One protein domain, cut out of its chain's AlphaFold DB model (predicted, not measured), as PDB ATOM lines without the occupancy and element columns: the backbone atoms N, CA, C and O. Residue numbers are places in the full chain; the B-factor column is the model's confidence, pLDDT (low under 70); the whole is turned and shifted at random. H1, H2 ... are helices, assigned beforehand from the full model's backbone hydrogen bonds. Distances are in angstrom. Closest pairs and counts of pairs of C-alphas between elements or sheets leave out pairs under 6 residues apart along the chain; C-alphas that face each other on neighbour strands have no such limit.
ATOM      1  N   ALA A 147     177.641 250.205 307.450       78.25
ATOM      2  CA  ALA A 147     177.838 250.149 308.891       78.25
ATOM      3  C   ALA A 147     179.315 249.877 309.202       78.25
ATOM      4  O   ALA A 147     179.996 249.193 308.431       78.25
ATOM      5  N   LEU A 148     179.807 250.402 310.321       80.56
ATOM      6  CA  LEU A 148     181.199 250.271 310.765       80.56
ATOM      7  C   LEU A 148     181.376 249.309 311.949       80.56
ATOM      8  O   LEU A 148     182.424 248.685 312.102       80.56
ATOM      9  N   THR A 149     180.357 249.169 312.787       83.19
ATOM     10  CA  THR A 149     180.343 248.314 313.977       83.19
ATOM     11  C   THR A 149     179.963 246.872 313.636       83.19
ATOM     12  O   THR A 149     179.288 246.592 312.645       83.19
ATOM     13  N   ASN A 150     180.361 245.914 314.481       82.44
ATOM     14  CA  ASN A 150     179.954 244.510 314.321       82.44
ATOM     15  C   ASN A 150     178.431 244.343 314.372       82.44
ATOM     16  O   ASN A 150     177.872 243.596 313.574       82.44
ATOM     17  N   THR A 151     177.770 245.049 315.289       83.56
ATOM     18  CA  THR A 151     176.312 245.016 315.442       83.56
ATOM     19  C   THR A 151     175.626 245.582 314.206       83.56
ATOM     20  O   THR A 151     174.795 244.899 313.616       83.56
ATOM     21  N   GLY A 152     176.034 246.766 313.739       82.88
ATOM     22  CA  GLY A 152     175.479 247.365 312.524       82.88
ATOM     23  C   GLY A 152     175.641 246.470 311.289       82.88
ATOM     24  O   GLY A 152     174.710 246.352 310.494       82.88
ATOM     25  N   ARG A 153     176.774 245.763 311.160       83.56
ATOM     26  CA  ARG A 153     176.993 244.793 310.070       83.56
ATOM     27  C   ARG A 153     176.036 243.606 310.133       83.56
ATOM     28  O   ARG A 153     175.355 243.345 309.147       83.56
ATOM     29  N   LYS A 154     175.912 242.959 311.299       84.19
ATOM     30  CA  LYS A 154     174.944 241.865 311.511       84.19
ATOM     31  C   LYS A 154     173.525 242.302 311.149       84.19
ATOM     32  O   LYS A 154     172.811 241.593 310.454       84.19
ATOM     33  N   LEU A 155     173.131 243.494 311.590       84.50
ATOM     34  CA  LEU A 155     171.818 244.056 311.292       84.50
ATOM     35  C   LEU A 155     171.618 244.329 309.800       84.50
ATOM     36  O   LEU A 155     170.563 244.011 309.258       84.50
ATOM     37  N   SER A 156     172.627 244.856 309.106       83.94
ATOM     38  CA  SER A 156     172.553 245.007 307.652       83.94
ATOM     39  C   SER A 156     172.362 243.659 306.946       83.94
ATOM     40  O   SER A 156     171.608 243.602 305.975       83.94
ATOM     41  N   ASP A 157     173.003 242.588 307.420       84.12
ATOM     42  CA  ASP A 157     172.856 241.242 306.847       84.12
ATOM     43  C   ASP A 157     171.451 240.665 307.048       84.12
ATOM     44  O   ASP A 157     170.918 240.008 306.154       84.12
ATOM     45  N   TYR A 158     170.806 240.978 308.175       84.50
ATOM     46  CA  TYR A 158     169.395 240.652 308.406       84.50
ATOM     47  C   TYR A 158     168.425 241.447 307.514       84.50
ATOM     48  O   TYR A 158     167.230 241.153 307.506       84.50
ATOM     49  N   GLY A 159     168.907 242.439 306.756       82.69
ATOM     50  CA  GLY A 159     168.083 243.222 305.831       82.69
ATOM     51  C   GLY A 159     167.154 244.215 306.529       82.69
ATOM     52  O   GLY A 159     166.071 244.511 306.025       82.69
ATOM     53  N   VAL A 160     167.554 244.710 307.699       87.94
ATOM     54  CA  VAL A 160     166.734 245.613 308.517       87.94
ATOM     55  C   VAL A 160     166.669 247.015 307.905       87.94
ATOM     56  O   VAL A 160     167.551 247.383 307.120       87.94
ATOM     57  N   PRO A 161     165.669 247.838 308.271       87.62
ATOM     58  CA  PRO A 161     165.611 249.224 307.826       87.62
ATOM     59  C   PRO A 161     166.901 249.990 308.131       87.62
ATOM     60  O   PRO A 161     167.529 249.825 309.176       87.62
ATOM     61  N   PHE A 162     167.300 250.860 307.208       84.00
ATOM     62  CA  PHE A 162     168.597 251.526 307.287       84.00
ATOM     63  C   PHE A 162     168.739 252.456 308.507       84.00
ATOM     64  O   PHE A 162     169.847 252.617 309.021       84.00
ATOM     65  N   GLU A 163     167.643 253.025 309.017       86.81
ATOM     66  CA  GLU A 163     167.681 253.835 310.241       86.81
ATOM     67  C   GLU A 163     168.005 253.004 311.490       86.81
ATOM     68  O   GLU A 163     168.735 253.482 312.360       86.81
ATOM     69  N   LEU A 164     167.588 251.730 311.544       88.44
ATOM     70  CA  LEU A 164     168.019 250.814 312.604       88.44
ATOM     71  C   LEU A 164     169.526 250.583 312.516       88.44
ATOM     72  O   LEU A 164     170.228 250.740 313.513       88.44
ATOM     73  N   VAL A 165     170.037 250.272 311.319       87.38
ATOM     74  CA  VAL A 165     171.481 250.082 311.108       87.38
ATOM     75  C   VAL A 165     172.251 251.307 311.601       87.38
ATOM     76  O   VAL A 165     173.165 251.156 312.401       87.38
ATOM     77  N   LYS A 166     171.846 252.521 311.212       85.25
ATOM     78  CA  LYS A 166     172.473 253.775 311.664       85.25
ATOM     79  C   LYS A 166     172.459 253.965 313.180       85.25
ATOM     80  O   LYS A 166     173.448 254.453 313.728       85.25
ATOM     81  N   TYR A 167     171.347 253.643 313.837       88.62
ATOM     82  CA  TYR A 167     171.215 253.779 315.286       88.62
ATOM     83  C   TYR A 167     172.185 252.847 316.021       88.62
ATOM     84  O   TYR A 167     172.999 253.307 316.821       88.62
ATOM     85  N   TYR A 168     172.176 251.554 315.683       87.38
ATOM     86  CA  TYR A 168     173.077 250.569 316.293       87.38
ATOM     87  C   TYR A 168     174.541 250.746 315.872       87.38
ATOM     88  O   TYR A 168     175.441 250.327 316.596       87.38
ATOM     89  N   ASP A 169     174.789 251.398 314.735       84.69
ATOM     90  CA  ASP A 169     176.127 251.808 314.301       84.69
ATOM     91  C   ASP A 169     176.635 253.076 315.009       84.69
ATOM     92  O   ASP A 169     177.760 253.513 314.775       84.69
ATOM     93  N   GLY A 170     175.814 253.690 315.870       82.19
ATOM     94  CA  GLY A 170     176.161 254.894 316.626       82.19
ATOM     95  C   GLY A 170     176.189 256.179 315.792       82.19
ATOM     96  O   GLY A 170     176.624 257.220 316.288       82.19
ATOM     97  N   VAL A 171     175.718 256.131 314.540       80.56
ATOM     98  CA  VAL A 171     175.613 257.300 313.648       80.56
ATOM     99  C   VAL A 171     174.509 258.241 314.128       80.56
ATOM    100  O   VAL A 171     174.660 259.461 314.069       80.56
ATOM    101  N   VAL A 172     173.409 257.677 314.630       82.69
ATOM    102  CA  VAL A 172     172.279 258.420 315.199       82.69
ATOM    103  C   VAL A 172     172.105 257.997 316.652       82.69
ATOM    104  O   VAL A 172     172.016 256.812 316.950       82.69
ATOM    105  N   LYS A 173     172.049 258.966 317.571       81.31
ATOM    106  CA  LYS A 173     171.888 258.689 319.011       81.31
ATOM    107  C   LYS A 173     170.426 258.617 319.455       81.31
ATOM    108  O   LYS A 173     170.126 258.044 320.496       81.31
ATOM    109  N   THR A 174     169.525 259.221 318.688       83.12
ATOM    110  CA  THR A 174     168.097 259.319 319.003       83.12
ATOM    111  C   THR A 174     167.298 258.284 318.231       83.12
ATOM    112  O   THR A 174     167.401 258.197 317.008       83.12
ATOM    113  N   LYS A 175     166.457 257.536 318.942       84.00
ATOM    114  CA  LYS A 175     165.594 256.513 318.361       84.00
ATOM    115  C   LYS A 175     164.300 257.151 317.844       84.00
ATOM    116  O   LYS A 175     163.305 257.202 318.557       84.00
ATOM    117  N   ASN A 176     164.341 257.665 316.616       85.94
ATOM    118  CA  ASN A 176     163.188 258.264 315.931       85.94
ATOM    119  C   ASN A 176     162.664 257.314 314.851       85.94
ATOM    120  O   ASN A 176     162.696 257.640 313.670       85.94
ATOM    121  N   PHE A 177     162.257 256.120 315.267       91.06
ATOM    122  CA  PHE A 177     161.790 255.082 314.354       91.06
ATOM    123  C   PHE A 177     160.316 255.265 314.014       91.06
ATOM    124  O   PHE A 177     159.512 255.632 314.876       91.06
ATOM    125  N   ASP A 178     159.956 254.973 312.769       90.81
ATOM    126  CA  ASP A 178     158.551 254.853 312.393       90.81
ATOM    127  C   ASP A 178     157.904 253.581 312.993       90.81
ATOM    128  O   ASP A 178     158.532 252.805 313.724       90.81
ATOM    129  N   LEU A 179     156.609 253.374 312.730       92.50
ATOM    130  CA  LEU A 179     155.867 252.224 313.261       92.50
ATOM    131  C   LEU A 179     156.448 250.881 312.794       92.50
ATOM    132  O   LEU A 179     156.487 249.922 313.568       92.50
ATOM    133  N   TYR A 180     156.891 250.803 311.541       90.62
ATOM    134  CA  TYR A 180     157.461 249.588 310.972       90.62
ATOM    135  C   TYR A 180     158.872 249.339 311.512       90.62
ATOM    136  O   TYR A 180     159.185 248.233 311.949       90.62
ATOM    137  N   GLU A 181     159.701 250.374 311.551       92.62
ATOM    138  CA  GLU A 181     161.046 250.347 312.119       92.62
ATOM    139  C   GLU A 181     161.027 249.942 313.596       92.62
ATOM    140  O   GLU A 181     161.799 249.077 314.006       92.62
ATOM    141  N   SER A 182     160.089 250.483 314.378       92.44
ATOM    142  CA  SER A 182     159.900 250.111 315.786       92.44
ATOM    143  C   SER A 182     159.516 248.638 315.945       92.44
ATOM    144  O   SER A 182     160.059 247.944 316.802       92.44
ATOM    145  N   TYR A 183     158.618 248.139 315.091       92.12
ATOM    146  CA  TYR A 183     158.229 246.728 315.076       92.12
ATOM    147  C   TYR A 183     159.410 245.798 314.755       92.12
ATOM    148  O   TYR A 183     159.598 244.774 315.421       92.12
ATOM    149  N   VAL A 184     160.211 246.149 313.743       91.25
ATOM    150  CA  VAL A 184     161.404 245.376 313.371       91.25
ATOM    151  C   VAL A 184     162.432 245.407 314.500       91.25
ATOM    152  O   VAL A 184     162.982 244.363 314.845       91.25
ATOM    153  N   ASP A 185     162.648 246.567 315.116       92.00
ATOM    154  CA  ASP A 185     163.601 246.732 316.210       92.00
ATOM    155  C   ASP A 185     163.273 245.818 317.399       92.00
ATOM    156  O   ASP A 185     164.140 245.069 317.847       92.00
ATOM    157  N   THR A 186     162.009 245.769 317.837       90.25
ATOM    158  CA  THR A 186     161.585 244.858 318.918       90.25
ATOM    159  C   THR A 186     161.854 243.390 318.583       90.25
ATOM    160  O   THR A 186     162.300 242.631 319.438       90.25
ATOM    161  N   ARG A 187     161.619 242.968 317.333       88.88
ATOM    162  CA  ARG A 187     161.892 241.580 316.918       88.88
ATOM    163  C   ARG A 187     163.372 241.227 316.944       88.88
ATOM    164  O   ARG A 187     163.714 240.067 317.151       88.88
ATOM    165  N   ILE A 188     164.224 242.208 316.693       88.69
ATOM    166  CA  ILE A 188     165.660 242.013 316.545       88.69
ATOM    167  C   ILE A 188     166.396 242.106 317.865       88.69
ATOM    168  O   ILE A 188     167.408 241.430 318.015       88.69
ATOM    169  N   GLN A 189     165.896 242.872 318.833       83.62
ATOM    170  CA  GLN A 189     166.476 242.872 320.178       83.62
ATOM    171  C   GLN A 189     166.533 241.453 320.760       83.62
ATOM    172  O   GLN A 189     167.574 241.057 321.270       83.62
ATOM    173  N   ASN A 190     165.509 240.634 320.508       75.25
ATOM    174  CA  ASN A 190     165.485 239.217 320.889       75.25
ATOM    175  C   ASN A 190     166.545 238.341 320.182       75.25
ATOM    176  O   ASN A 190     166.766 237.209 320.594       75.25
ATOM    177  N   LEU A 191     167.140 238.809 319.077       72.00
ATOM    178  CA  LEU A 191     168.218 238.128 318.338       72.00
ATOM    179  C   LEU A 191     169.617 238.634 318.726       72.00
ATOM    180  O   LEU A 191     170.615 238.059 318.290       72.00
ATOM    181  N   LEU A 192     169.693 239.760 319.443       71.19
ATOM    182  CA  LEU A 192     170.946 240.381 319.881       71.19
ATOM    183  C   LEU A 192     171.328 240.001 321.323       71.19
ATOM    184  O   LEU A 192     172.475 240.250 321.699       71.19
ATOM    185  N   GLU A 193     170.392 239.427 322.086       58.72
ATOM    186  CA  GLU A 193     170.623 238.714 323.356       58.72
ATOM    187  C   GLU A 193     171.239 237.324 323.120       58.72
ATOM    188  O   GLU A 193     172.162 236.964 323.888       58.72
TER     189      GLU A 193
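This is residues 147 to 193 of the 193 residues of an uncharacterized protein of Streptococcus sanguinis (UniProt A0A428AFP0). Two short helices, H1 and H2, lie side by side as a helical hairpin, and a longer third helix, H3, is set at a slant across from them, so that the three centres make a triangle. Residues 169 to 178 loop from the last residue of H2 to the first of H3, and H3 meets the hairpin through few contacts. The printed part has 47 residues with three named helices, H1, H2 and H3 in chain order, and no named strand; the class is all helix. The whole is compact, with a radius of gyration of the C-alphas of 9.6 A, and rounded, spanning 25 by 21 by 18 A.

Begin with the longest helix, H3, residues 179 to 192. Look next at H2, residues 162 to 168: H2 and H3 only just touch, with 3 pairs of C-alphas within 8 A, and the closest C-alphas, those of Leu 164 and Glu 181, are 7.0 A apart. H3 touches H2 with residues 181 to 185 alone. Their lines stand at a steep tilt of 45 degrees, and they run the same way. From H2 go on to H1, residues 150 to 157, which touches it; their closest C-alphas, those of Gly 152 and Val 165, are 5.0 A apart. H1 and H2 form a helical hairpin, running opposite ways at a shallow tilt of 19 degrees, centre to centre 9.2 A. H1 and H3 are near each other, with 6 pairs of C-alphas within 10 A and no pair within 8 A. In the backbones of H1 and H2, every O i to N i+4 pair is within hydrogen-bond range; in H3, 8 of 10 are.

Find C-alpha 179 at (155.867, 252.224, 313.261); from there H3 runs 20.3 A to C-alpha 192 at (170.946, 240.381, 319.881). Find C-alpha 150 at (179.954, 244.510, 314.321), where H1 begins; it runs 10.8 A to C-alpha 157. H2 runs 10.1 A from C-alpha 162 to C-alpha 168.

The two C-alphas farthest apart, those of Leu 148 and Leu 179, are 25.5 A from each other. The printed part runs from residue 147 to residue 193, the chain's last residue, and has no cut. The link from H1 to H2, 4 residues, is tight; the link from H2 to H3, 10 residues, is short but not tight. The mean pLDDT of the printed part is 84.7, and the model's confidence is under 70 at one printed residue, Glu 193.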